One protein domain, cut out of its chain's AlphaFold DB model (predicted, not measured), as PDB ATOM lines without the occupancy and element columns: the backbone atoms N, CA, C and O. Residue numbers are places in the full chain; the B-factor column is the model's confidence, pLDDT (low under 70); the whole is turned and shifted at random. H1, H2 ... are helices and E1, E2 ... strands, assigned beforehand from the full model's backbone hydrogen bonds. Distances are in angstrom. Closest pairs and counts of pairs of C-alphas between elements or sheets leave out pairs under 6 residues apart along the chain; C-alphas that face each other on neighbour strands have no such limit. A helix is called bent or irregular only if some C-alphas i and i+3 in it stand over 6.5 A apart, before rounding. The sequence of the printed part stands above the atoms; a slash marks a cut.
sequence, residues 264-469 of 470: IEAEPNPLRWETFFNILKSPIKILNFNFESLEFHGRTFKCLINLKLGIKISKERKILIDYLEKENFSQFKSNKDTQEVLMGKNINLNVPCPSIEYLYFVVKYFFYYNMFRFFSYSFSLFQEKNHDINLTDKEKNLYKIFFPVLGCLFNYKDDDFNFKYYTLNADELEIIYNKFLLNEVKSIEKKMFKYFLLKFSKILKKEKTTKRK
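Overview. This is residues 264 to 469 of the 470 residues of an uncharacterized protein of Candidatus Lokiarchaeota archaeon (UniProt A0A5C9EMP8). Three long antiparallel strands, E1, E2 and E4, make a twisted wall with H3 running along it over one face; beyond H3 lie H6 and the long H7, side by side. The small hairpin of E5 and E6 widens the wall beside E4, E3 and H2 sit near residues 342 to 344 of E4, and residues 461 to 469 stick out. The 206 printed residues include seven named helices and six named strands, which follow each other along the chain as H1, E1, E2, H2, E3, E4, H3, H4, H5, H6, E5, E6 and H7; the class is mixed, helices and strands, and in the one branched sheet the neighbour pairs E1 and E2, E2 and E4, E3 and E4, and E5 and E6 are antiparallel, while E4 and E6 are parallel. The whole is compact, with a radius of gyration of the C-alphas of 18.7 A and spans of 58 by 43 by 28 A.

Arrangement. E4, residues 340 to 353, has E2, residues 300 to 314, antiparallel on one side, with N 305 and O 349 2.8 A apart. On the other side are E3, residues 330 to 332, in a hairpin with E4 (N 330 to O 344, 2.8 A), and E6, residues 416 to 419, parallel (N 417 to O 348, 2.8 A). E1, residues 284 to 297, forms a hairpin with E2 (N 290 to O 306, 2.9 A), as E5, residues 410 to 413, does with E6 (N 411 to O 418, 2.8 A); these N and O pairs are within hydrogen-bond range. H3, residues 356 to 377, is on the sheet at a height of 8.5 A over it, along E2 at 22 degrees on the local plane; the closest C-alphas of H3 and E2 are those of Met 371 and Leu 309, 7.6 A apart, and the closest of H3 and E4 are those of Leu 359 and Cys 353, 5.8 A apart. H6, residues 399 to 409, on the same face, touches H3 at a steep tilt of 41 degrees, opposite ways (C-alphas 369 and 399 closest, 4.8 A). H7, residues 426 to 467, touches H6 with residues 436 to 444 alone, at a shallow tilt of 10 degrees, opposite ways (C-alphas 405 and 440 closest, 6.2 A). H1, residues 273 to 279, only just touches H7, with 3 pairs of C-alphas within 8 A (273 and 452 closest, 5.9 A). H2, residues 318 to 326, is on the sheet over E4, at a height of 9.3 A. H4, residues 379 to 385, and H3 meet only through their link; H5, residues 393 to 396, is close to H3 but not clearly touching (C-alphas 376 and 396 closest, 5.1 A). Every O i to N i+4 pair is within hydrogen-bond range in H2 and H3, against 1 of 3 in H1 (3 of 4 for O i to N i+3), 2 of 3 in H4, 5 of 7 in H6 and 33 of 38 in H7; H5 is too short for one.

Along the chain. From first to last C-alpha E1 measures 35.9 A, E2 45.2 A, E4 39.4 A, H3 31.8 A and H7 52.3 A. H1 begins at C-alpha 273 (273.655, 301.841, 212.725), and H7 ends at C-alpha 467 (287.912, 286.059, 204.706) after a kink of 35 degrees near residue 453. H1 is irregular, with C-alphas 274 and 277 7.4 A apart, and H6 only just, with 401 and 404 6.9 A apart.

Size, cuts and confidence. The farthest C-alphas, of Gly 298 and Lys 469, are 60.6 A apart. The printed part has no cut, and no link is long. The mean pLDDT of the printed part is 75.8; low stretches include residues 264 to 275, 420 to 432 and 452 to 469.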
ATOM      1  N   ILE A 264     271.342 304.202 202.779       49.12
ATOM      2  CA  ILE A 264     271.386 302.830 202.232       49.12
ATOM      3  C   ILE A 264     272.311 302.588 201.022       49.12
ATOM      4  O   ILE A 264     272.845 301.482 200.928       49.12
ATOM      5  N   GLU A 265     272.569 303.568 200.152       41.03
ATOM      6  CA  GLU A 265     273.305 303.363 198.891       41.03
ATOM      7  C   GLU A 265     274.786 303.787 198.912       41.03
ATOM      8  O   GLU A 265     275.538 303.393 198.022       41.03
ATOM      9  N   ALA A 266     275.244 304.543 199.917       46.09
ATOM     10  CA  ALA A 266     276.676 304.791 200.122       46.09
ATOM     11  C   ALA A 266     277.366 303.562 200.740       46.09
ATOM     12  O   ALA A 266     276.723 302.781 201.450       46.09
ATOM     13  N   GLU A 267     278.678 303.394 200.506       50.06
ATOM     14  CA  GLU A 267     279.441 302.309 201.133       50.06
ATOM     15  C   GLU A 267     279.175 302.284 202.648       50.06
ATOM     16  O   GLU A 267     279.317 303.308 203.329       50.06
ATOM     17  N   PRO A 268     278.746 301.134 203.197       54.28
ATOM     18  CA  PRO A 268     278.286 301.066 204.569       54.28
ATOM     19  C   PRO A 268     279.432 301.401 205.524       54.28
ATOM     20  O   PRO A 268     280.382 300.631 205.656       54.28
ATOM     21  N   ASN A 269     279.321 302.518 206.249       56.66
ATOM     22  CA  ASN A 269     280.199 302.778 207.383       56.66
ATOM     23  C   ASN A 269     279.837 301.800 208.519       56.66
ATOM     24  O   ASN A 269     278.780 301.955 209.133       56.66
ATOM     25  N   PRO A 270     280.700 300.830 208.863       57.84
ATOM     26  CA  PRO A 270     280.379 299.780 209.834       57.84
ATOM     27  C   PRO A 270     280.149 300.297 211.264       57.84
ATOM     28  O   PRO A 270     279.716 299.540 212.132       57.84
ATOM     29  N   LEU A 271     280.455 301.568 211.534       57.47
ATOM     30  CA  LEU A 271     280.214 302.235 212.815       57.47
ATOM     31  C   LEU A 271     278.878 302.996 212.849       57.47
ATOM     32  O   LEU A 271     278.513 303.550 213.885       57.47
ATOM     33  N   ARG A 272     278.147 303.024 211.729       60.50
ATOM     34  CA  ARG A 272     276.831 303.651 211.586       60.50
ATOM     35  C   ARG A 272     275.746 302.584 211.660       60.50
ATOM     36  O   ARG A 272     275.772 301.599 210.921       60.50
ATOM     37  N   TRP A 273     274.777 302.772 212.550       66.69
ATOM     38  CA  TRP A 273     273.655 301.841 212.725       66.69
ATOM     39  C   TRP A 273     272.751 301.790 211.489       66.69
ATOM     40  O   TRP A 273     272.062 300.802 211.258       66.69
ATOM     41  N   GLU A 274     272.820 302.821 210.651       66.94
ATOM     42  CA  GLU A 274     272.210 302.904 209.327       66.94
ATOM     43  C   GLU A 274     272.594 301.724 208.411       66.94
ATOM     44  O   GLU A 274     271.846 301.385 207.496       66.94
ATOM     45  N   THR A 275     273.714 301.044 208.690       68.25
ATOM     46  CA  THR A 275     274.196 299.871 207.937       68.25
ATOM     47  C   THR A 275     273.593 298.539 208.382       68.25
ATOM     48  O   THR A 275     273.867 297.510 207.764       68.25
ATOM     49  N   PHE A 276     272.736 298.535 209.410       74.88
ATOM     50  CA  PHE A 276     272.079 297.339 209.951       74.88
ATOM     51  C   PHE A 276     271.472 296.435 208.882       74.88
ATOM     52  O   PHE A 276     271.746 295.238 208.834       74.88
ATOM     53  N   PHE A 277     270.648 297.024 208.017       75.88
ATOM     54  CA  PHE A 277     269.916 296.287 206.997       75.88
ATOM     55  C   PHE A 277     270.849 295.736 205.921       75.88
ATOM     56  O   PHE A 277     270.575 294.667 205.386       75.88
ATOM     57  N   ASN A 278     271.981 296.398 205.669       74.00
ATOM     58  CA  ASN A 278     273.006 295.888 204.763       74.00
ATOM     59  C   ASN A 278     273.748 294.698 205.395       74.00
ATOM     60  O   ASN A 278     273.922 293.680 204.730       74.00
ATOM     61  N   ILE A 279     274.097 294.771 206.688       72.62
ATOM     62  CA  ILE A 279     274.726 293.661 207.431       72.62
ATOM     63  C   ILE A 279     273.814 292.427 207.455       72.62
ATOM     64  O   ILE A 279     274.273 291.317 207.216       72.62
ATOM     65  N   LEU A 280     272.511 292.613 207.686       74.81
ATOM     66  CA  LEU A 280     271.534 291.518 207.708       74.81
ATOM     67  C   LEU A 280     271.104 291.025 206.318       74.81
ATOM     68  O   LEU A 280     270.252 290.137 206.232       74.81
ATOM     69  N   LYS A 281     271.649 291.607 205.238       76.50
ATOM     70  CA  LYS A 281     271.234 291.350 203.848       76.50
ATOM     71  C   LYS A 281     269.716 291.456 203.687       76.50
ATOM     72  O   LYS A 281     269.052 290.546 203.184       76.50
ATOM     73  N   SER A 282     269.169 292.565 204.179       76.94
ATOM     74  CA  SER A 282     267.736 292.797 204.271       76.94
ATOM     75  C   SER A 282     267.044 292.628 202.915       76.94
ATOM     76  O   SER A 282     267.408 293.312 201.958       76.94
ATOM     77  N   PRO A 283     266.022 291.761 202.811       79.56
ATOM     78  CA  PRO A 283     265.178 291.667 201.622       79.56
ATOM     79  C   PRO A 283     264.177 292.829 201.483       79.56
ATOM     80  O   PRO A 283     263.482 292.895 200.467       79.56
ATOM     81  N   ILE A 284     264.075 293.727 202.473       85.25
ATOM     82  CA  ILE A 284     263.215 294.915 202.393       85.25
ATOM     83  C   ILE A 284     263.801 295.892 201.374       85.25
ATOM     84  O   ILE A 284     264.979 296.237 201.433       85.25
ATOM     85  N   LYS A 285     262.952 296.381 200.473       82.75
ATOM     86  CA  LYS A 285     263.283 297.385 199.467       82.75
ATOM     87  C   LYS A 285     262.446 298.638 199.667       82.75
ATOM     88  O   LYS A 285     261.242 298.565 199.917       82.75
ATOM     89  N   ILE A 286     263.085 299.785 199.472       79.12
ATOM     90  CA  ILE A 286     262.382 301.038 199.219       79.12
ATOM     91  C   ILE A 286     261.917 300.989 197.769       79.12
ATOM     92  O   ILE A 286     262.731 300.919 196.852       79.12
ATOM     93  N   LEU A 287     260.606 300.958 197.566       83.62
ATOM     94  CA  LEU A 287     259.999 300.948 196.238       83.62
ATOM     95  C   LEU A 287     259.779 302.367 195.718       83.62
ATOM     96  O   LEU A 287     259.834 302.585 194.512       83.62
ATOM     97  N   ASN A 288     259.490 303.302 196.624       80.56
ATOM     98  CA  ASN A 288     259.213 304.696 196.307       80.56
ATOM     99  C   ASN A 288     259.571 305.584 197.504       80.56
ATOM    100  O   ASN A 288     259.311 305.196 198.644       80.56
ATOM    101  N   PHE A 289     260.124 306.765 197.249       74.31
ATOM    102  CA  PHE A 289     260.304 307.807 198.256       74.31
ATOM    103  C   PHE A 289     260.165 309.165 197.565       74.31
ATOM    104  O   PHE A 289     261.092 309.628 196.893       74.31
ATOM    105  N   ASN A 290     258.975 309.763 197.651       74.06
ATOM    106  CA  ASN A 290     258.607 310.876 196.781       74.06
ATOM    107  C   ASN A 290     258.001 312.040 197.528       74.06
ATOM    108  O   ASN A 290     257.210 311.845 198.435       74.06
ATOM    109  N   PHE A 291     258.317 313.246 197.068       70.31
ATOM    110  CA  PHE A 291     257.553 314.438 197.395       70.31
ATOM    111  C   PHE A 291     256.310 314.456 196.495       70.31
ATOM    112  O   PHE A 291     256.428 314.706 195.296       70.31
ATOM    113  N   GLU A 292     255.142 314.133 197.051       76.06
ATOM    114  CA  GLU A 292     253.848 314.254 196.361       76.06
ATOM    115  C   GLU A 292     253.458 315.722 196.193       76.06
ATOM    116  O   GLU A 292     252.933 316.110 195.152       76.06
ATOM    117  N   SER A 293     253.772 316.553 197.189       74.69
ATOM    118  CA  SER A 293     253.643 318.003 197.084       74.69
ATOM    119  C   SER A 293     254.726 318.727 197.877       74.69
ATOM    120  O   SER A 293     255.276 318.211 198.859       74.69
ATOM    121  N   LEU A 294     255.039 319.941 197.426       73.69
ATOM    122  CA  LEU A 294     255.965 320.854 198.076       73.69
ATOM    123  C   LEU A 294     255.440 322.287 197.937       73.69
ATOM    124  O   LEU A 294     255.315 322.812 196.832       73.69
ATOM    125  N   GLU A 295     255.124 322.910 199.067       75.19
ATOM    126  CA  GLU A 295     254.484 324.223 199.149       75.19
ATOM    127  C   GLU A 295     255.380 325.185 199.933       75.19
ATOM    128  O   GLU A 295     255.796 324.870 201.044       75.19
ATOM    129  N   PHE A 296     255.677 326.367 199.389       74.31
ATOM    130  CA  PHE A 296     256.517 327.368 200.058       74.31
ATOM    131  C   PHE A 296     255.689 328.536 200.597       74.31
ATOM    132  O   PHE A 296     254.884 329.126 199.875       74.31
ATOM    133  N   HIS A 297     255.959 328.912 201.845       67.75
ATOM    134  CA  HIS A 297     255.313 329.982 202.600       67.75
ATOM    135  C   HIS A 297     256.384 330.891 203.218       67.75
ATOM    136  O   HIS A 297     256.718 330.792 204.404       67.75
ATOM    137  N   GLY A 298     256.972 331.771 202.404       72.00
ATOM    138  CA  GLY A 298     258.111 332.568 202.847       72.00
ATOM    139  C   GLY A 298     259.278 331.655 203.224       72.00
ATOM    140  O   GLY A 298     259.687 330.828 202.419       72.00
ATOM    141  N   ARG A 299     259.820 331.792 204.445       69.19
ATOM    142  CA  ARG A 299     260.958 330.970 204.905       69.19
ATOM    143  C   ARG A 299     260.579 329.514 205.184       69.19
ATOM    144  O   ARG A 299     261.460 328.672 205.218       69.19
ATOM    145  N   THR A 300     259.298 329.211 205.346       73.38
ATOM    146  CA  THR A 300     258.816 327.857 205.630       73.38
ATOM    147  C   THR A 300     258.444 327.140 204.341       73.38
ATOM    148  O   THR A 300     257.930 327.758 203.412       73.38
ATOM    149  N   PHE A 301     258.612 325.824 204.300       78.94
ATOM    150  CA  PHE A 301     258.014 324.976 203.276       78.94
ATOM    151  C   PHE A 301     257.290 323.791 203.908       78.94
ATOM    152  O   PHE A 301     257.691 323.275 204.945       78.94
ATOM    153  N   LYS A 302     256.199 323.359 203.292       81.19
ATOM    154  CA  LYS A 302     255.424 322.185 203.673       81.19
ATOM    155  C   LYS A 302     255.613 321.121 202.613       81.19
ATOM    156  O   LYS A 302     255.555 321.412 201.424       81.19
ATOM    157  N   CYS A 303     255.835 319.893 203.048       84.88
ATOM    158  CA  CYS A 303     255.998 318.763 202.153       84.88
ATOM    159  C   CYS A 303     255.033 317.638 202.513       84.88
ATOM    160  O   CYS A 303     254.804 317.344 203.690       84.88
ATOM    161  N   LEU A 304     254.488 317.015 201.473       83.50
ATOM    162  CA  LEU A 304     253.824 315.727 201.549       83.50
ATOM    163  C   LEU A 304     254.759 314.697 200.928       83.50
ATOM    164  O   LEU A 304     255.096 314.781 199.749       83.50
ATOM    165  N   ILE A 305     255.211 313.756 201.743       84.69
ATOM    166  CA  ILE A 305     256.162 312.724 201.359       84.69
ATOM    167  C   ILE A 305     255.461 311.376 201.396       84.69
ATOM    168  O   ILE A 305     254.853 311.020 202.398       84.69
ATOM    169  N   ASN A 306     255.616 310.599 200.336       85.62
ATOM    170  CA  ASN A 306     255.112 309.244 200.202       85.62
ATOM    171  C   ASN A 306     256.279 308.262 200.213       85.62
ATOM    172  O   ASN A 306     257.166 308.305 199.355       85.62
ATOM    173  N   LEU A 307     256.285 307.384 201.208       87.56
ATOM    174  CA  LEU A 307     257.241 306.302 201.351       87.56
ATOM    175  C   LEU A 307     256.535 304.978 201.080       87.56
ATOM    176  O   LEU A 307     255.633 304.571 201.815       87.56
ATOM    177  N   LYS A 308     257.030 304.257 200.078       89.06
ATOM    178  CA  LYS A 308     256.576 302.910 199.753       89.06
ATOM    179  C   LYS A 308     257.686 301.911 200.032       89.06
ATOM    180  O   LYS A 308     258.724 301.923 199.371       89.06
ATOM    181  N   LEU A 309     257.454 301.021 200.990       89.31
ATOM    182  CA  LEU A 309     258.370 299.938 201.356       89.31
ATOM    183  C   LEU A 309     257.747 298.597 200.991       89.31
ATOM    184  O   LEU A 309     256.539 298.427 201.132       89.31
ATOM    185  N   GLY A 310     258.558 297.636 200.559       90.69
ATOM    186  CA  GLY A 310     258.063 296.297 200.261       90.69
ATOM    187  C   GLY A 310     259.115 295.208 200.387       90.69
ATOM    188  O   GLY A 310     260.316 295.463 200.360       90.69
ATOM    189  N   ILE A 311     258.643 293.978 200.529       90.06
ATOM    190  CA  ILE A 311     259.443 292.763 200.601       90.06
ATOM    191  C   ILE A 311     258.822 291.713 199.684       90.06
ATOM    192  O   ILE A 311     257.601 291.579 199.590       90.06
ATOM    193  N   LYS A 312     259.677 290.982 198.974       89.94
ATOM    194  CA  LYS A 312     259.249 289.838 198.171       89.94
ATOM    195  C   LYS A 312     259.149 288.611 199.068       89.94
ATOM    196  O   LYS A 312     260.101 288.301 199.783       89.94
ATOM    197  N   ILE A 313     258.008 287.934 199.023       89.75
ATOM    198  CA  ILE A 313     257.713 286.748 199.828       89.75
ATOM    199  C   ILE A 313     257.199 285.652 198.896       89.75
ATOM    200  O   ILE A 313     256.339 285.923 198.067       89.75
ATOM    201  N   SER A 314     257.698 284.420 199.030       89.44
ATOM    202  CA  SER A 314     257.117 283.265 198.325       89.44
ATOM    203  C   SER A 314     255.644 283.081 198.714       89.44
ATOM    204  O   SER A 314     255.315 283.143 199.899       89.44
ATOM    205  N   LYS A 315     254.775 282.806 197.733       88.81
ATOM    206  CA  LYS A 315     253.345 282.495 197.931       88.81
ATOM    207  C   LYS A 315     253.122 281.312 198.875       88.81
ATOM    208  O   LYS A 315     252.103 281.259 199.555       88.81
ATOM    209  N   GLU A 316     254.090 280.404 198.971       90.12
ATOM    210  CA  GLU A 316     254.066 279.265 199.898       90.12
ATOM    211  C   GLU A 316     254.036 279.709 201.370       90.12
ATOM    212  O   GLU A 316     253.542 278.993 202.239       90.12
ATOM    213  N   ARG A 317     254.507 280.924 201.679       88.88
ATOM    214  CA  ARG A 317     254.549 281.477 203.043       88.88
ATOM    215  C   ARG A 317     253.245 282.162 203.429       88.88
ATOM    216  O   ARG A 317     253.256 283.275 203.960       88.88
ATOM    217  N   LYS A 318     252.126 281.483 203.195       89.88
ATOM    218  CA  LYS A 318     250.782 282.017 203.436       89.88
ATOM    219  C   LYS A 318     250.604 282.556 204.860       89.88
ATOM    220  O   LYS A 318     250.128 283.664 205.026       89.88
ATOM    221  N   ILE A 319     251.119 281.851 205.871       92.44
ATOM    222  CA  ILE A 319     251.041 282.278 207.283       92.44
ATOM    223  C   ILE A 319     251.658 283.668 207.504       92.44
ATOM    224  O   ILE A 319     251.098 284.487 208.229       92.44
ATOM    225  N   LEU A 320     252.810 283.947 206.885       90.88
ATOM    226  CA  LEU A 320     253.460 285.251 207.010       90.88
ATOM    227  C   LEU A 320     252.705 286.328 206.225       90.88
ATOM    228  O   LEU A 320     252.610 287.457 206.694       90.88
ATOM    229  N   ILE A 321     252.183 285.988 205.047       92.75
ATOM    230  CA  ILE A 321     251.375 286.901 204.233       92.75
ATOM    231  C   ILE A 321     250.120 287.309 205.014       92.75
ATOM    232  O   ILE A 321     249.932 288.497 205.255       92.75
ATOM    233  N   ASP A 322     249.357 286.335 205.518       92.75
ATOM    234  CA  ASP A 322     248.148 286.552 206.316       92.75
ATOM    235  C   ASP A 322     248.450 287.367 207.590       92.75
ATOM    236  O   ASP A 322     247.657 288.208 208.016       92.75
ATOM    237  N   TYR A 323     249.609 287.134 208.220       93.56
ATOM    238  CA  TYR A 323     250.055 287.921 209.371       93.56
ATOM    239  C   TYR A 323     250.337 289.380 208.999       93.56
ATOM    240  O   TYR A 323     249.893 290.292 209.692       93.56
ATOM    241  N   LEU A 324     251.047 289.615 207.896       91.81
ATOM    242  CA  LEU A 324     251.339 290.963 207.420       91.81
ATOM    243  C   LEU A 324     250.055 291.700 207.009       91.81
ATOM    244  O   LEU A 324     249.915 292.878 207.325       91.81
ATOM    245  N   GLU A 325     249.090 291.024 206.389       91.88
ATOM    246  CA  GLU A 325     247.783 291.615 206.076       91.88
ATOM    247  C   GLU A 325     247.028 292.058 207.333       91.88
ATOM    248  O   GLU A 325     246.518 293.177 207.380       91.88
ATOM    249  N   LYS A 326     247.038 291.237 208.393       91.62
ATOM    250  CA  LYS A 326     246.469 291.606 209.703       91.62
ATOM    251  C   LYS A 326     247.147 292.825 210.333       91.62
ATOM    252  O   LYS A 326     246.495 293.581 211.042       91.62
ATOM    253  N   GLU A 327     248.432 293.036 210.061       88.19
ATOM    254  CA  GLU A 327     249.200 294.207 210.510       88.19
ATOM    255  C   GLU A 327     249.105 295.403 209.528       88.19
ATOM    256  O   GLU A 327     249.935 296.321 209.553       88.19
ATOM    257  N   ASN A 328     248.077 295.413 208.669       87.81
ATOM    258  CA  ASN A 328     247.775 296.439 207.663       87.81
ATOM    259  C   ASN A 328     248.834 296.590 206.553       87.81
ATOM    260  O   ASN A 328     248.976 297.666 205.967       87.81
ATOM    261  N   PHE A 329     249.599 295.545 206.240       89.75
ATOM    262  CA  PHE A 329     250.411 295.520 205.022       89.75
ATOM    263  C   PHE A 329     249.566 295.034 203.846       89.75
ATOM    264  O   PHE A 329     248.765 294.118 203.971       89.75
ATOM    265  N   SER A 330     249.764 295.638 202.680       90.38
ATOM    266  CA  SER A 330     249.015 295.307 201.470       90.38
ATOM    267  C   SER A 330     249.909 294.644 200.435       90.38
ATOM    268  O   SER A 330     251.103 294.943 200.314       90.38
ATOM    269  N   GLN A 331     249.315 293.750 199.650       90.75
ATOM    270  CA  GLN A 331     249.962 293.221 198.464       90.75
ATOM    271  C   GLN A 331     249.982 294.296 197.371       90.75
ATOM    272  O   GLN A 331     248.946 294.797 196.927       90.75
ATOM    273  N   PHE A 332     251.169 294.639 196.885       88.88
ATOM    274  CA  PHE A 332     251.312 295.498 195.719       88.88
ATOM    275  C   PHE A 332     251.135 294.704 194.426       88.88
ATOM    276  O   PHE A 332     251.495 293.526 194.336       88.88
ATOM    277  N   LYS A 333     250.612 295.385 193.394       76.94
ATOM    278  CA  LYS A 333     250.505 294.827 192.041       76.94
ATOM    279  C   LYS A 333     251.873 294.283 191.615       76.94
ATOM    280  O   LYS A 333     252.838 295.033 191.490       76.94
ATOM    281  N   SER A 334     251.931 292.972 191.431       65.94
ATOM    282  CA  SER A 334     253.065 292.218 190.896       65.94
ATOM    283  C   SER A 334     252.587 291.461 189.659       65.94
ATOM    284  O   SER A 334     251.382 291.246 189.493       65.94
ATOM    285  N   ASN A 335     253.508 291.106 188.761       59.72
ATOM    286  CA  ASN A 335     253.170 290.290 187.596       59.72
ATOM    287  C   ASN A 335     252.536 288.976 188.069       59.72
ATOM    288  O   ASN A 335     253.049 288.338 188.988       59.72
ATOM    289  N   LYS A 336     251.415 288.579 187.453       58.25
ATOM    290  CA  LYS A 336     250.644 287.392 187.867       58.25
ATOM    291  C   LYS A 336     251.472 286.095 187.824       58.25
ATOM    292  O   LYS A 336     251.182 285.183 188.595       58.25
ATOM    293  N   ASP A 337     252.544 286.081 187.033       60.66
ATOM    294  CA  ASP A 337     253.375 284.906 186.743       60.66
ATOM    295  C   ASP A 337     254.532 284.662 187.729       60.66
ATOM    296  O   ASP A 337     255.365 283.787 187.503       60.66
ATOM    297  N   THR A 338     254.622 285.403 188.842       71.06
ATOM    298  CA  THR A 338     255.666 285.159 189.852       71.06
ATOM    299  C   THR A 338     255.173 284.268 190.997       71.06
ATOM    300  O   THR A 338     254.080 284.464 191.532       71.06
ATOM    301  N   GLN A 339     256.011 283.315 191.431       83.81
ATOM    302  CA  GLN A 339     255.833 282.545 192.681       83.81
ATOM    303  C   GLN A 339     255.978 283.416 193.944       83.81
ATOM    304  O   GLN A 339     255.717 282.973 195.057       83.81
ATOM    305  N   GLU A 340     256.370 284.678 193.781       87.31
ATOM    306  CA  GLU A 340     256.492 285.662 194.851       87.31
ATOM    307  C   GLU A 340     255.329 286.659 194.823       87.31
ATOM    308  O   GLU A 340     254.844 287.039 193.754       87.31
ATOM    309  N   VAL A 341     254.946 287.142 196.002       89.88
ATOM    310  CA  VAL A 341     254.123 288.335 196.206       89.88
ATOM    311  C   VAL A 341     254.976 289.463 196.773       89.88
ATOM    312  O   VAL A 341     255.914 289.239 197.540       89.88
ATOM    313  N   LEU A 342     254.655 290.696 196.389       91.19
ATOM    314  CA  LEU A 342     255.274 291.893 196.946       91.19
ATOM    315  C   LEU A 342     254.371 292.444 198.050       91.19
ATOM    316  O   LEU A 342     253.401 293.137 197.755       91.19
ATOM    317  N   MET A 343     254.694 292.131 199.302       93.38
ATOM    318  CA  MET A 343     253.992 292.667 200.470       93.38
ATOM    319  C   MET A 343     254.637 293.975 200.895       93.38
ATOM    320  O   MET A 343     255.864 294.084 200.901       93.38
ATOM    321  N   GLY A 344     253.847 294.978 201.255       92.25
ATOM    322  CA  GLY A 344     254.409 296.269 201.607       92.25
ATOM    323  C   GLY A 344     253.417 297.257 202.186       92.25
ATOM    324  O   GLY A 344     252.289 296.920 202.537       92.25
ATOM    325  N   LYS A 345     253.882 298.496 202.324       91.06
ATOM    326  CA  LYS A 345     253.106 299.585 202.905       91.06
ATOM    327  C   LYS A 345     253.341 300.889 202.170       91.06
ATOM    328  O   LYS A 345     254.471 301.150 201.750       91.06
ATOM    329  N   ASN A 346     252.271 301.658 201.997       90.69
ATOM    330  CA  ASN A 346     252.340 303.026 201.516       90.69
ATOM    331  C   ASN A 346     252.071 303.962 202.689       90.69
ATOM    332  O   ASN A 346     251.068 303.788 203.370       90.69
ATOM    333  N   ILE A 347     252.998 304.870 202.964       91.75
ATOM    334  CA  ILE A 347     253.022 305.645 204.203       91.75
ATOM    335  C   ILE A 347     253.235 307.099 203.821       91.75
ATOM    336  O   ILE A 347     254.198 307.406 203.113       91.75
ATOM    337  N   ASN A 348     252.381 307.987 204.319       88.25
ATOM    338  CA  ASN A 348     252.494 309.409 204.028       88.25
ATOM    339  C   ASN A 348     253.009 310.176 205.243       88.25
ATOM    340  O   ASN A 348     252.670 309.888 206.391       88.25
ATOM    341  N   LEU A 349     253.832 311.177 204.975       88.94
ATOM    342  CA  LEU A 349     254.355 312.116 205.949       88.94
ATOM    343  C   LEU A 349     254.039 313.526 205.472       88.94
ATOM    344  O   LEU A 349     254.546 313.971 204.448       88.94
ATOM    345  N   ASN A 350     253.227 314.232 206.243       84.25
ATOM    346  CA  ASN A 350     252.881 315.621 205.999       84.25
ATOM    347  C   ASN A 350     253.550 316.492 207.058       84.25
ATOM    348  O   ASN A 350     253.200 316.426 208.244       84.25
ATOM    349  N   VAL A 351     254.532 317.287 206.633       86.44
ATOM    350  CA  VAL A 351     255.390 318.019 207.557       86.44
ATOM    351  C   VAL A 351     255.766 319.420 207.045       86.44
ATOM    352  O   VAL A 351     256.246 319.563 205.918       86.44
ATOM    353  N   PRO A 352     255.554 320.476 207.858       81.06
ATOM    354  CA  PRO A 352     256.116 321.801 207.624       81.06
ATOM    355  C   PRO A 352     257.527 321.912 208.213       81.06
ATOM    356  O   PRO A 352     257.780 321.474 209.336       81.06
ATOM    357  N   CYS A 353     258.447 322.532 207.484       85.69
ATOM    358  CA  CYS A 353     259.844 322.699 207.865       85.69
ATOM    359  C   CYS A 353     260.310 324.145 207.615       85.69
ATOM    360  O   CYS A 353     260.005 324.720 206.569       85.69
ATOM    361  N   PRO A 354     261.071 324.741 208.549       77.62
ATOM    362  CA  PRO A 354     261.642 326.073 208.372       77.62
ATOM    363  C   PRO A 354     262.982 326.035 207.616       77.62
ATOM    364  O   PRO A 354     263.408 327.047 207.065       77.62
ATOM    365  N   SER A 355     263.640 324.872 207.566       82.94
ATOM    366  CA  SER A 355     264.896 324.652 206.844       82.94
ATOM    367  C   SER A 355     265.048 323.193 206.403       82.94
ATOM    368  O   SER A 355     264.322 322.297 206.860       82.94
ATOM    369  N   ILE A 356     266.006 322.951 205.506       77.75
ATOM    370  CA  ILE A 356     266.325 321.620 204.984       77.75
ATOM    371  C   ILE A 356     266.887 320.677 206.053       77.75
ATOM    372  O   ILE A 356     266.632 319.476 206.004       77.75
ATOM    373  N   GLU A 357     267.604 321.190 207.051       77.19
ATOM    374  CA  GLU A 357     268.138 320.374 208.139       77.19
ATOM    375  C   GLU A 357     267.006 319.700 208.908       77.19
ATOM    376  O   GLU A 357     267.036 318.487 209.119       77.19
ATOM    377  N   TYR A 358     265.975 320.466 209.281       82.31
ATOM    378  CA  TYR A 358     264.822 319.931 210.001       82.31
ATOM    379  C   TYR A 358     264.067 318.893 209.183       82.31
ATOM    380  O   TYR A 358     263.707 317.845 209.724       82.31
ATOM    381  N   LEU A 359     263.891 319.147 207.882       84.44
ATOM    382  CA  LEU A 359     263.331 318.162 206.965       84.44
ATOM    383  C   LEU A 359     264.156 316.875 207.001       84.44
ATOM    384  O   LEU A 359     263.634 315.813 207.328       84.44
ATOM    385  N   TYR A 360     265.454 316.968 206.722       78.88
ATOM    386  CA  TYR A 360     266.342 315.814 206.682       78.88
ATOM    387  C   TYR A 360     266.273 314.993 207.979       78.88
ATOM    388  O   TYR A 360     266.105 313.772 207.931       78.88
ATOM    389  N   PHE A 361     266.329 315.656 209.139       79.81
ATOM    390  CA  PHE A 361     266.233 314.980 210.428       79.81
ATOM    391  C   PHE A 361     264.917 314.228 210.572       79.81
ATOM    392  O   PHE A 361     264.929 313.021 210.805       79.81
ATOM    393  N   VAL A 362     263.781 314.906 210.416       83.44
ATOM    394  CA  VAL A 362     262.465 314.281 210.586       83.44
ATOM    395  C   VAL A 362     262.317 313.080 209.673       83.44
ATOM    396  O   VAL A 362     261.937 311.997 210.133       83.44
ATOM    397  N   VAL A 363     262.641 313.250 208.390       84.25
ATOM    398  CA  VAL A 363     262.387 312.186 207.433       84.25
ATOM    399  C   VAL A 363     263.341 311.010 207.658       84.25
ATOM    400  O   VAL A 363     262.922 309.871 207.475       84.25
ATOM    401  N   LYS A 364     264.560 311.231 208.178       82.44
ATOM    402  CA  LYS A 364     265.476 310.157 208.612       82.44
ATOM    403  C   LYS A 364     264.832 309.252 209.655       82.44
ATOM    404  O   LYS A 364     264.761 308.039 209.459       82.44
ATOM    405  N   TYR A 365     264.338 309.806 210.762       84.00
ATOM    406  CA  TYR A 365     263.754 308.985 211.833       84.00
ATOM    407  C   TYR A 365     262.413 308.372 211.423       84.00
ATOM    408  O   TYR A 365     262.145 307.227 211.787       84.00
ATOM    409  N   PHE A 366     261.611 309.085 210.627       87.69
ATOM    410  CA  PHE A 366     260.407 308.538 210.001       87.69
ATOM    411  C   PHE A 366     260.729 307.324 209.122       87.69
ATOM    412  O   PHE A 366     260.110 306.267 209.262       87.69
ATOM    413  N   PHE A 367     261.739 307.438 208.261       86.19
ATOM    414  CA  PHE A 367     262.183 306.360 207.391       86.19
ATOM    415  C   PHE A 367     262.638 305.138 208.199       86.19
ATOM    416  O   PHE A 367     262.130 304.028 208.005       86.19
ATOM    417  N   TYR A 368     263.543 305.335 209.160       84.00
ATOM    418  CA  TYR A 368     264.070 304.232 209.960       84.00
ATOM    419  C   TYR A 368     263.022 303.577 210.847       84.00
ATOM    420  O   TYR A 368     263.013 302.352 210.944       84.00
ATOM    421  N   TYR A 369     262.114 304.343 211.453       89.25
ATOM    422  CA  TYR A 369     260.995 303.773 212.201       89.25
ATOM    423  C   TYR A 369     260.210 302.776 211.348       89.25
ATOM    424  O   TYR A 369     260.000 301.642 211.775       89.25
ATOM    425  N   ASN A 370     259.829 303.171 210.132       89.06
ATOM    426  CA  ASN A 370     259.027 302.330 209.250       89.06
ATOM    427  C   ASN A 370     259.814 301.115 208.741       89.06
ATOM    428  O   ASN A 370     259.283 300.005 208.735       89.06
ATOM    429  N   MET A 371     261.102 301.282 208.427       86.69
ATOM    430  CA  MET A 371     261.995 300.170 208.084       86.69
ATOM    431  C   MET A 371     262.142 299.157 209.228       86.69
ATOM    432  O   MET A 371     261.955 297.959 209.021       86.69
ATOM    433  N   PHE A 372     262.446 299.612 210.449       87.81
ATOM    434  CA  PHE A 372     262.589 298.732 211.614       87.81
ATOM    435  C   PHE A 372     261.265 298.092 212.024       87.81
ATOM    436  O   PHE A 372     261.257 296.961 212.511       87.81
ATOM    437  N   ARG A 373     260.146 298.797 211.844       89.69
ATOM    438  CA  ARG A 373     258.821 298.255 212.126       89.69
ATOM    439  C   ARG A 373     258.515 297.126 211.154       89.69
ATOM    440  O   ARG A 373     258.153 296.040 211.591       89.69
ATOM    441  N   PHE A 374     258.754 297.339 209.862       89.12
ATOM    442  CA  PHE A 374     258.550 296.298 208.862       89.12
ATOM    443  C   PHE A 374     259.476 295.095 209.078       89.12
ATOM    444  O   PHE A 374     259.029 293.953 208.998       89.12
ATOM    445  N   PHE A 375     260.738 295.335 209.443       88.88
ATOM    446  CA  PHE A 375     261.674 294.288 209.861       88.88
ATOM    447  C   PHE A 375     261.150 293.459 211.036       88.88
ATOM    448  O   PHE A 375     261.239 292.237 210.999       88.88
ATOM    449  N   SER A 376     260.578 294.109 212.051       90.25
ATOM    450  CA  SER A 376     260.004 293.432 213.218       90.25
ATOM    451  C   SER A 376     258.944 292.407 212.811       90.25
ATOM    452  O   SER A 376     259.013 291.246 213.206       90.25
ATOM    453  N   TYR A 377     258.016 292.824 211.947       90.06
ATOM    454  CA  TYR A 377     256.907 291.990 211.485       90.06
ATOM    455  C   TYR A 377     257.308 290.917 210.472       90.06
ATOM    456  O   TYR A 377     256.645 289.892 210.358       90.06
ATOM    457  N   SER A 378     258.406 291.130 209.747       89.25
ATOM    458  CA  SER A 378     258.921 290.190 208.747       89.25
ATOM    459  C   SER A 378     260.146 289.405 209.225       89.25
ATOM    460  O   SER A 378     260.816 288.764 208.417       89.25
ATOM    461  N   PHE A 379     260.438 289.418 210.532       87.62
ATOM    462  CA  PHE A 379     261.684 288.895 211.102       87.62
ATOM    463  C   PHE A 379     261.966 287.424 210.758       87.62
ATOM    464  O   PHE A 379     263.124 287.062 210.554       87.62
ATOM    465  N   SER A 380     260.931 286.589 210.630       85.25
ATOM    466  CA  SER A 380     261.076 285.175 210.251       85.25
ATOM    467  C   SER A 380     261.859 284.992 208.943       85.25
ATOM    468  O   SER A 380     262.715 284.116 208.862       85.25
ATOM    469  N   LEU A 381     261.685 285.890 207.965       84.00
ATOM    470  CA  LEU A 381     262.436 285.863 206.701       84.00
ATOM    471  C   LEU A 381     263.933 286.145 206.876       84.00
ATOM    472  O   LEU A 381     264.753 285.702 206.073       84.00
ATOM    473  N   PHE A 382     264.298 286.917 207.897       82.25
ATOM    474  CA  PHE A 382     265.685 287.275 208.178       82.25
ATOM    475  C   PHE A 382     266.396 286.175 208.953       82.25
ATOM    476  O   PHE A 382     267.570 285.912 208.689       82.25
ATOM    477  N   GLN A 383     265.682 285.542 209.888       81.31
ATOM    478  CA  GLN A 383     266.202 284.471 210.731       81.31
ATOM    479  C   GLN A 383     266.639 283.257 209.905       81.31
ATOM    480  O   GLN A 383     267.686 282.677 210.169       81.31
ATOM    481  N   GLU A 384     265.883 282.916 208.867       77.75
ATOM    482  CA  GLU A 384     266.218 281.806 207.972       77.75
ATOM    483  C   GLU A 384     267.446 282.076 207.100       77.75
ATOM    484  O   GLU A 384     268.163 281.158 206.730       77.75
ATOM    485  N   LYS A 385     267.717 283.340 206.762       72.75
ATOM    486  CA  LYS A 385     268.915 283.706 205.989       72.75
ATOM    487  C   LYS A 385     270.151 283.894 206.862       72.75
ATOM    488  O   LYS A 385     271.264 283.890 206.345       72.75
ATOM    489  N   ASN A 386     269.957 284.101 208.161       72.75
ATOM    490  CA  ASN A 386     271.007 284.443 209.110       72.75
ATOM    491  C   ASN A 386     270.830 283.641 210.409       72.75
ATOM    492  O   ASN A 386     270.605 284.218 211.474       72.75
ATOM    493  N   HIS A 387     270.939 282.312 210.317       67.00
ATOM    494  CA  HIS A 387     270.737 281.396 211.448       67.00
ATOM    495  C   HIS A 387     271.614 281.714 212.675       67.00
ATOM    496  O   HIS A 387     271.199 281.471 213.807       67.00
ATOM    497  N   ASP A 388     272.780 282.333 212.471       67.19
ATOM    498  CA  ASP A 388     273.722 282.705 213.536       67.19
ATOM    499  C   ASP A 388     273.303 283.949 214.344       67.19
ATOM    500  O   ASP A 388     273.936 284.296 215.349       67.19
ATOM    501  N   ILE A 389     272.256 284.663 213.917       68.19
ATOM    502  CA  ILE A 389     271.847 285.938 214.512       68.19
ATOM    503  C   ILE A 389     270.657 285.718 215.446       68.19
ATOM    504  O   ILE A 389     269.494 285.855 215.071       68.19
ATOM    505  N   ASN A 390     270.960 285.439 216.715       73.62
ATOM    506  CA  ASN A 390     269.946 285.390 217.762       73.62
ATOM    507  C   ASN A 390     269.626 286.812 218.271       73.62
ATOM    508  O   ASN A 390     270.453 287.472 218.920       73.62
ATOM    509  N   LEU A 391     268.433 287.314 217.934       76.81
ATOM    510  CA  LEU A 391     267.913 288.598 218.407       76.81
ATOM    511  C   LEU A 391     266.888 288.380 219.527       76.81
ATOM    512  O   LEU A 391     265.897 287.675 219.358       76.81
ATOM    513  N   THR A 392     267.098 289.057 220.649       81.44
ATOM    514  CA  THR A 392     266.122 289.223 221.729       81.44
ATOM    515  C   THR A 392     264.917 290.036 221.251       81.44
ATOM    516  O   THR A 392     265.001 290.811 220.294       81.44
ATOM    517  N   ASP A 393     263.786 289.945 221.950       80.12
ATOM    518  CA  ASP A 393     262.571 290.669 221.548       80.12
ATOM    519  C   ASP A 393     262.738 292.189 221.583       80.12
ATOM    520  O   ASP A 393     262.151 292.906 220.771       80.12
ATOM    521  N   LYS A 394     263.606 292.701 222.460       80.56
ATOM    522  CA  LYS A 394     263.971 294.122 222.480       80.56
ATOM    523  C   LYS A 394     264.642 294.563 221.174       80.56
ATOM    524  O   LYS A 394     264.460 295.696 220.742       80.56
ATOM    525  N   GLU A 395     265.395 293.670 220.544       77.81
ATOM    526  CA  GLU A 395     266.150 293.921 219.313       77.81
ATOM    527  C   GLU A 395     265.297 293.723 218.060       77.81
ATOM    528  O   GLU A 395     265.480 294.416 217.064       77.81
ATOM    529  N   LYS A 396     264.298 292.841 218.124       82.06
ATOM    530  CA  LYS A 396     263.252 292.773 217.095       82.06
ATOM    531  C   LYS A 396     262.387 294.033 217.095       82.06
ATOM    532  O   LYS A 396     261.880 294.434 216.056       82.06
ATOM    533  N   ASN A 397     262.234 294.688 218.248       86.62
ATOM    534  CA  ASN A 397     261.380 295.864 218.439       86.62
ATOM    535  C   ASN A 397     262.143 297.207 218.429       86.62
ATOM    536  O   ASN A 397     261.691 298.176 219.045       86.62
ATOM    537  N   LEU A 398     263.282 297.307 217.728       85.88
ATOM    538  CA  LEU A 398     264.090 298.541 217.678       85.88
ATOM    539  C   LEU A 398     263.319 299.761 217.153       85.88
ATOM    540  O   LEU A 398     263.631 300.879 217.551       85.88
ATOM    541  N   TYR A 399     262.268 299.578 216.345       87.25
ATOM    542  CA  TYR A 399     261.414 300.682 215.886       87.25
ATOM    543  C   TYR A 399     260.810 301.487 217.047       87.25
ATOM    544  O   TYR A 399     260.641 302.699 216.936       87.25
ATOM    545  N   LYS A 400     260.557 300.853 218.204       88.06
ATOM    546  CA  LYS A 400     260.037 301.535 219.401       88.06
ATOM    547  C   LYS A 400     261.009 302.584 219.943       88.06
ATOM    548  O   LYS A 400     260.574 303.510 220.617       88.06
ATOM    549  N   ILE A 401     262.304 302.478 219.633       86.56
ATOM    550  CA  ILE A 401     263.308 303.485 220.003       86.56
ATOM    551  C   ILE A 401     263.060 304.801 219.258       86.56
ATOM    552  O   ILE A 401     263.331 305.851 219.823       86.56
ATOM    553  N   PHE A 402     262.509 304.755 218.043       84.62
ATOM    554  CA  PHE A 402     262.213 305.926 217.209       84.62
ATOM    555  C   PHE A 402     260.865 306.576 217.547       84.62
ATOM    556  O   PHE A 402     260.634 307.742 217.228       84.62
ATOM    557  N   PHE A 403     259.984 305.834 218.223       83.00
ATOM    558  CA  PHE A 403     258.642 306.286 218.575       83.00
ATOM    559  C   PHE A 403     258.594 307.575 219.414       83.00
ATOM    560  O   PHE A 403     257.696 308.364 219.159       83.00
ATOM    561  N   PRO A 404     259.519 307.870 220.351       78.50
ATOM    562  CA  PRO A 404     259.523 309.148 221.061       78.50
ATOM    563  C   PRO A 404     259.579 310.365 220.128       78.50
ATOM    564  O   PRO A 404     258.834 311.313 220.337       78.50
ATOM    565  N   VAL A 405     260.384 310.325 219.056       78.31
ATOM    566  CA  VAL A 405     260.447 311.429 218.078       78.31
ATOM    567  C   VAL A 405     259.132 311.537 217.308       78.31
ATOM    568  O   VAL A 405     258.558 312.621 217.204       78.31
ATOM    569  N   LEU A 406     258.627 310.412 216.798       82.19
ATOM    570  CA  LEU A 406     257.432 310.413 215.954       82.19
ATOM    571  C   LEU A 406     256.155 310.704 216.737       82.19
ATOM    572  O   LEU A 406     255.360 311.537 216.327       82.19
ATOM    573  N   GLY A 407     255.976 310.058 217.884       75.81
ATOM    574  CA  GLY A 407     254.814 310.220 218.749       75.81
ATOM    575  C   GLY A 407     254.759 311.579 219.441       75.81
ATOM    576  O   GLY A 407     253.678 311.988 219.859       75.81
ATOM    577  N   CYS A 408     255.878 312.299 219.554       73.94
ATOM    578  CA  CYS A 408     255.861 313.700 219.959       73.94
ATOM    579  C   CYS A 408     255.399 314.600 218.813       73.94
ATOM    580  O   CYS A 408     254.439 315.333 219.000       73.94
ATOM    581  N   LEU A 409     256.017 314.504 217.634       72.75
ATOM    582  CA  LEU A 409     255.811 315.460 216.538       72.75
ATOM    583  C   LEU A 409     254.565 315.202 215.681       72.75
ATOM    584  O   LEU A 409     254.045 316.137 215.066       72.75
ATOM    585  N   PHE A 410     254.073 313.963 215.634       77.25
ATOM    586  CA  PHE A 410     253.049 313.537 214.682       77.25
ATOM    587  C   PHE A 410     251.843 312.891 215.358       77.25
ATOM    588  O   PHE A 410     251.966 312.095 216.290       77.25
ATOM    589  N   ASN A 411     250.665 313.213 214.834       73.12
ATOM    590  CA  ASN A 411     249.492 312.370 214.958       73.12
ATOM    591  C   ASN A 411     249.662 311.234 213.954       73.12
ATOM    592  O   ASN A 411     249.885 311.477 212.768       73.12
ATOM    593  N   TYR A 412     249.586 310.006 214.454       77.12
ATOM    594  CA  TYR A 412     249.712 308.798 213.657       77.12
ATOM    595  C   TYR A 412     248.356 308.099 213.610       77.12
ATOM    596  O   TYR A 412     247.857 307.652 214.646       77.12
ATOM    597  N   LYS A 413     247.766 308.021 212.417       74.69
ATOM    598  CA  LYS A 413     246.531 307.281 212.156       74.69
ATOM    599  C   LYS A 413     246.619 306.672 210.761       74.69
ATOM    600  O   LYS A 413     246.988 307.380 209.836       74.69
ATOM    601  N   ASP A 414     246.318 305.381 210.638       69.94
ATOM    602  CA  ASP A 414     246.192 304.680 209.349       69.94
ATOM    603  C   ASP A 414     247.366 304.905 208.373       69.94
ATOM    604  O   ASP A 414     247.181 305.011 207.170       69.94
ATOM    605  N   ASP A 415     248.594 304.980 208.904       79.25
ATOM    606  CA  ASP A 415     249.834 305.182 208.129       79.25
ATOM    607  C   ASP A 415     250.045 306.566 207.523       79.25
ATOM    608  O   ASP A 415     251.027 306.795 206.812       79.25
ATOM    609  N   ASP A 416     249.225 307.514 207.959       79.81
ATOM    610  CA  ASP A 416     249.435 308.933 207.757       79.81
ATOM    611  C   ASP A 416     250.051 309.563 209.011       79.81
ATOM    612  O   ASP A 416     249.494 309.550 210.117       79.81
ATOM    613  N   PHE A 417     251.234 310.143 208.827       87.00
ATOM    614  CA  PHE A 417     251.939 310.925 209.831       87.00
ATOM    615  C   PHE A 417     251.680 312.401 209.570       87.00
ATOM    616  O   PHE A 417     252.274 313.010 208.680       87.00
ATOM    617  N   ASN A 418     250.797 312.981 210.375       76.62
ATOM    618  CA  ASN A 418     250.426 314.385 210.274       76.62
ATOM    619  C   ASN A 418     251.071 315.175 211.402       76.62
ATOM    620  O   ASN A 418     250.894 314.843 212.574       76.62
ATOM    621  N   PHE A 419     251.830 316.210 211.059       72.62
ATOM    622  CA  PHE A 419     252.465 317.066 212.054       72.62
ATOM    623  C   PHE A 419     251.415 317.666 213.001       72.62
ATOM    624  O   PHE A 419     250.456 318.287 212.542       72.62
ATOM    625  N   LYS A 420     251.567 317.481 214.321       64.75
ATOM    626  CA  LYS A 420     250.531 317.906 215.289       64.75
ATOM    627  C   LYS A 420     250.425 319.420 215.441       64.75
ATOM    628  O   LYS A 420     249.392 319.934 215.854       64.75
ATOM    629  N   TYR A 421     251.514 320.118 215.148       58.16
ATOM    630  CA  TYR A 421     251.763 321.493 215.540       58.16
ATOM    631  C   TYR A 421     251.629 322.365 214.305       58.16
ATOM    632  O   TYR A 421     252.618 322.869 213.778       58.16
ATOM    633  N   TYR A 422     250.434 322.437 213.733       52.66
ATOM    634  CA  TYR A 422     250.295 323.069 212.429       52.66
ATOM    635  C   TYR A 422     250.504 324.590 212.530       52.66
ATOM    636  O   TYR A 422     249.589 325.338 212.860       52.66
ATOM    637  N   THR A 423     251.730 325.032 212.247       51.56
ATOM    638  CA  THR A 423     252.141 326.432 212.109       51.56
ATOM    639  C   THR A 423     253.014 326.575 210.866       51.56
ATOM    640  O   THR A 423     253.741 325.656 210.485       51.56
ATOM    641  N   LEU A 424     252.907 327.724 210.201       59.69
ATOM    642  CA  LEU A 424     253.747 328.100 209.060       59.69
ATOM    643  C   LEU A 424     254.746 329.204 209.429       59.69
ATOM    644  O   LEU A 424     255.508 329.663 208.576       59.69
ATOM    645  N   ASN A 425     254.773 329.610 210.699       59.34
ATOM    646  CA  ASN A 425     255.763 330.532 211.219       59.34
ATOM    647  C   ASN A 425     257.105 329.794 211.390       59.34
ATOM    648  O   ASN A 425     257.209 328.856 212.178       59.34
ATOM    649  N   ALA A 426     258.121 330.201 210.622       64.19
ATOM    650  CA  ALA A 426     259.414 329.515 210.576       64.19
ATOM    651  C   ALA A 426     260.090 329.472 211.949       64.19
ATOM    652  O   ALA A 426     260.589 328.438 212.378       64.19
ATOM    653  N   ASP A 427     260.016 330.600 212.641       59.72
ATOM    654  CA  ASP A 427     260.468 330.796 214.002       59.72
ATOM    655  C   ASP A 427     259.831 329.719 214.911       59.72
ATOM    656  O   ASP A 427     260.546 328.899 215.492       59.72
ATOM    657  N   GLU A 428     258.492 329.599 214.929       56.09
ATOM    658  CA  GLU A 428     257.753 328.581 215.709       56.09
ATOM    659  C   GLU A 428     258.170 327.155 215.426       56.09
ATOM    660  O   GLU A 428     258.399 326.383 216.364       56.09
ATOM    661  N   LEU A 429     258.323 326.823 214.152       63.59
ATOM    662  CA  LEU A 429     258.787 325.511 213.744       63.59
ATOM    663  C   LEU A 429     260.191 325.214 214.266       63.59
ATOM    664  O   LEU A 429     260.406 324.115 214.775       63.59
ATOM    665  N   GLU A 430     261.125 326.164 214.208       67.12
ATOM    666  CA  GLU A 430     262.485 325.967 214.719       67.12
ATOM    667  C   GLU A 430     262.472 325.616 216.208       67.12
ATOM    668  O   GLU A 430     263.143 324.666 216.621       67.12
ATOM    669  N   ILE A 431     261.669 326.308 217.027       60.88
ATOM    670  CA  ILE A 431     261.600 325.974 218.455       60.88
ATOM    671  C   ILE A 431     260.939 324.607 218.674       60.88
ATOM    672  O   ILE A 431     261.472 323.810 219.455       60.88
ATOM    673  N   ILE A 432     259.833 324.307 217.973       64.25
ATOM    674  CA  ILE A 432     259.173 322.984 217.990       64.25
ATOM    675  C   ILE A 432     260.202 321.898 217.722       64.25
ATOM    676  O   ILE A 432     260.465 321.064 218.589       64.25
ATOM    677  N   TYR A 433     260.854 321.954 216.567       73.44
ATOM    678  CA  TYR A 433     261.837 320.961 216.185       73.44
ATOM    679  C   TYR A 433     263.002 320.872 217.162       73.44
ATOM    680  O   TYR A 433     263.370 319.766 217.549       73.44
ATOM    681  N   ASN A 434     263.558 321.993 217.616       69.50
ATOM    682  CA  ASN A 434     264.697 321.974 218.530       69.50
ATOM    683  C   ASN A 434     264.382 321.272 219.860       69.50
ATOM    684  O   ASN A 434     265.224 320.510 220.344       69.50
ATOM    685  N   LYS A 435     263.184 321.445 220.439       63.22
ATOM    686  CA  LYS A 435     262.808 320.747 221.689       63.22
ATOM    687  C   LYS A 435     262.743 319.240 221.523       63.22
ATOM    688  O   LYS A 435     263.203 318.528 222.415       63.22
ATOM    689  N   PHE A 436     262.157 318.758 220.430       65.62
ATOM    690  CA  PHE A 436     261.966 317.320 220.236       65.62
ATOM    691  C   PHE A 436     263.211 316.657 219.666       65.62
ATOM    692  O   PHE A 436     263.613 315.602 220.152       65.62
ATOM    693  N   LEU A 437     263.871 317.283 218.691       65.94
ATOM    694  CA  LEU A 437     265.025 316.694 218.029       65.94
ATOM    695  C   LEU A 437     266.232 316.631 218.965       65.94
ATOM    696  O   LEU A 437     266.780 315.554 219.148       65.94
ATOM    697  N   LEU A 438     266.646 317.712 219.631       62.62
ATOM    698  CA  LEU A 438     267.969 317.727 220.276       62.62
ATOM    699  C   LEU A 438     268.148 316.695 221.402       62.62
ATOM    700  O   LEU A 438     269.240 316.140 221.543       62.62
ATOM    701  N   ASN A 439     267.105 316.418 222.188       61.41
ATOM    702  CA  ASN A 439     267.192 315.472 223.304       61.41
ATOM    703  C   ASN A 439     266.816 314.042 222.897       61.41
ATOM    704  O   ASN A 439     267.543 313.102 223.234       61.41
ATOM    705  N   GLU A 440     265.726 313.863 222.147       70.81
ATOM    706  CA  GLU A 440     265.287 312.525 221.746       70.81
ATOM    707  C   GLU A 440     266.218 311.927 220.687       70.81
ATOM    708  O   GLU A 440     266.591 310.762 220.803       70.81
ATOM    709  N   VAL A 441     266.706 312.719 219.725       72.69
ATOM    710  CA  VAL A 441     267.644 312.230 218.700       72.69
ATOM    711  C   VAL A 441     268.949 311.770 219.327       72.69
ATOM    712  O   VAL A 441     269.365 310.642 219.083       72.69
ATOM    713  N   LYS A 442     269.571 312.576 220.195       70.69
ATOM    714  CA  LYS A 442     270.815 312.169 220.873       70.69
ATOM    715  C   LYS A 442     270.618 310.906 221.710       70.69
ATOM    716  O   LYS A 442     271.503 310.053 221.762       70.69
ATOM    717  N   SER A 443     269.458 310.763 222.355       78.00
ATOM    718  CA  SER A 443     269.086 309.553 223.095       78.00
ATOM    719  C   SER A 443     268.975 308.337 222.169       78.00
ATOM    720  O   SER A 443     269.542 307.285 222.474       78.00
ATOM    721  N   ILE A 444     268.303 308.483 221.023       79.50
ATOM    722  CA  ILE A 444     268.172 307.443 219.996       79.50
ATOM    723  C   ILE A 444     269.538 307.072 219.433       79.50
ATOM    724  O   ILE A 444     269.909 305.904 219.487       79.50
ATOM    725  N   GLU A 445     270.313 308.042 218.955       76.81
ATOM    726  CA  GLU A 445     271.636 307.810 218.380       76.81
ATOM    727  C   GLU A 445     272.573 307.152 219.385       76.81
ATOM    728  O   GLU A 445     273.252 306.200 219.031       76.81
ATOM    729  N   LYS A 446     272.555 307.556 220.661       77.50
ATOM    730  CA  LYS A 446     273.346 306.897 221.707       77.50
ATOM    731  C   LYS A 446     272.893 305.456 221.953       77.50
ATOM    732  O   LYS A 446     273.741 304.574 222.102       77.50
ATOM    733  N   LYS A 447     271.578 305.201 222.015       79.25
ATOM    734  CA  LYS A 447     271.017 303.849 222.187       79.25
ATOM    735  C   LYS A 447     271.383 302.956 221.004       79.25
ATOM    736  O   LYS A 447     271.869 301.851 221.228       79.25
ATOM    737  N   MET A 448     271.208 303.456 219.782       78.06
ATOM    738  CA  MET A 448     271.547 302.758 218.546       78.06
ATOM    739  C   MET A 448     273.058 302.550 218.452       78.06
ATOM    740  O   MET A 448     273.509 301.417 218.398       78.06
ATOM    741  N   PHE A 449     273.877 303.589 218.567       72.25
ATOM    742  CA  PHE A 449     275.333 303.466 218.515       72.25
ATOM    743  C   PHE A 449     275.873 302.462 219.540       72.25
ATOM    744  O   PHE A 449     276.604 301.550 219.167       72.25
ATOM    745  N   LYS A 450     275.468 302.554 220.816       67.31
ATOM    746  CA  LYS A 450     275.903 301.597 221.849       67.31
ATOM    747  C   LYS A 450     275.471 300.172 221.507       67.31
ATOM    748  O   LYS A 450     276.251 299.239 221.671       67.31
ATOM    749  N   TYR A 451     274.240 300.006 221.036       71.31
ATOM    750  CA  TYR A 451     273.713 298.716 220.620       71.31
ATOM    751  C   TYR A 451     274.525 298.103 219.462       71.31
ATOM    752  O   TYR A 451     275.020 296.978 219.562       71.31
ATOM    753  N   PHE A 452     274.734 298.879 218.399       68.31
ATOM    754  CA  PHE A 452     275.418 298.463 217.179       68.31
ATOM    755  C   PHE A 452     276.913 298.223 217.383       68.31
ATOM    756  O   PHE A 452     277.425 297.168 216.998       68.31
ATOM    757  N   LEU A 453     277.595 299.148 218.063       61.50
ATOM    758  CA  LEU A 453     279.010 299.028 218.402       61.50
ATOM    759  C   LEU A 453     279.279 297.767 219.234       61.50
ATOM    760  O   LEU A 453     280.287 297.104 219.015       61.50
ATOM    761  N   LEU A 454     278.402 297.403 220.175       65.12
ATOM    762  CA  LEU A 454     278.635 296.252 221.056       65.12
ATOM    763  C   LEU A 454     278.271 294.908 220.411       65.12
ATOM    764  O   LEU A 454     278.985 293.925 220.628       65.12
ATOM    765  N   LYS A 455     277.177 294.845 219.640       67.50
ATOM    766  CA  LYS A 455     276.668 293.573 219.103       67.50
ATOM    767  C   LYS A 455     277.209 293.237 217.715       67.50
ATOM    768  O   LYS A 455     277.676 292.120 217.501       67.50
ATOM    769  N   PHE A 456     277.201 294.191 216.786       66.12
ATOM    770  CA  PHE A 456     277.518 293.926 215.377       66.12
ATOM    771  C   PHE A 456     279.002 294.089 215.032       66.12
ATOM    772  O   PHE A 456     279.480 293.446 214.098       66.12
ATOM    773  N   SER A 457     279.783 294.819 215.837       61.19
ATOM    774  CA  SER A 457     281.250 294.844 215.679       61.19
ATOM    775  C   SER A 457     281.891 293.456 215.833       61.19
ATOM    776  O   SER A 457     282.895 293.157 215.186       61.19
ATOM    777  N   LYS A 458     281.295 292.578 216.657       61.00
ATOM    778  CA  LYS A 458     281.739 291.186 216.845       61.00
ATOM    779  C   LYS A 458     281.454 290.315 215.618       61.00
ATOM    780  O   LYS A 458     282.274 289.464 215.285       61.00
ATOM    781  N   ILE A 459     280.334 290.558 214.936       61.84
ATOM    782  CA  ILE A 459     279.936 289.850 213.709       61.84
ATOM    783  C   ILE A 459     280.879 290.237 212.558       61.84
ATOM    784  O   ILE A 459     281.476 289.363 211.935       61.84
ATOM    785  N   LEU A 460     281.156 291.535 212.385       56.66
ATOM    786  CA  LEU A 460     282.103 292.034 211.375       56.66
ATOM    787  C   LEU A 460     283.546 291.542 211.593       56.66
ATOM    788  O   LEU A 460     284.279 291.301 210.631       56.66
ATOM    789  N   LYS A 461     283.980 291.376 212.853       53.66
ATOM    790  CA  LYS A 461     285.294 290.787 213.168       53.66
ATOM    791  C   LYS A 461     285.378 289.311 212.771       53.66
ATOM    792  O   LYS A 461     286.419 288.916 212.255       53.66
ATOM    793  N   LYS A 462     284.307 288.528 212.967       53.31
ATOM    794  CA  LYS A 462     284.237 287.116 212.547       53.31
ATOM    795  C   LYS A 462     284.277 286.954 211.026       53.31
ATOM    796  O   LYS A 462     284.990 286.079 210.548       53.31
ATOM    797  N   GLU A 463     283.579 287.807 210.274       52.78
ATOM    798  CA  GLU A 463     283.602 287.775 208.799       52.78
ATOM    799  C   GLU A 463     284.973 288.164 208.219       52.78
ATOM    800  O   GLU A 463     285.437 287.574 207.243       52.78
ATOM    801  N   LYS A 464     285.674 289.127 208.839       50.66
ATOM    802  CA  LYS A 464     287.039 289.502 208.425       50.66
ATOM    803  C   LYS A 464     288.078 288.419 208.722       50.66
ATOM    804  O   LYS A 464     289.034 288.290 207.962       50.66
ATOM    805  N   THR A 465     287.925 287.644 209.798       44.28
ATOM    806  CA  THR A 465     288.832 286.522 210.096       44.28
ATOM    807  C   THR A 465     288.546 285.282 209.255       44.28
ATOM    808  O   THR A 465     289.487 284.554 208.958       44.28
ATOM    809  N   THR A 466     287.304 285.058 208.814       43.69
ATOM    810  CA  THR A 466     286.988 283.995 207.840       43.69
ATOM    811  C   THR A 466     287.482 284.348 206.441       43.69
ATOM    812  O   THR A 466     288.097 283.506 205.803       43.69
ATOM    813  N   LYS A 467     287.345 285.605 205.993       43.38
ATOM    814  CA  LYS A 467     287.912 286.059 204.706       43.38
ATOM    815  C   LYS A 467     289.445 286.105 204.650       43.38
ATOM    816  O   LYS A 467     289.989 286.174 203.562       43.38
ATOM    817  N   ARG A 468     290.144 286.098 205.791       38.19
ATOM    818  CA  ARG A 468     291.620 286.012 205.857       38.19
ATOM    819  C   ARG A 468     292.152 284.578 205.944       38.19
ATOM    820  O   ARG A 468     293.363 284.398 205.983       38.19
ATOM    821  N   LYS A 469     291.267 283.583 206.049       35.47
ATOM    822  CA  LYS A 469     291.619 282.157 206.138       35.47
ATOM    823  C   LYS A 469     291.381 281.390 204.829       35.47
ATOM    824  O   LYS A 469     291.534 280.173 204.841       35.47
TER     825      LYS A 469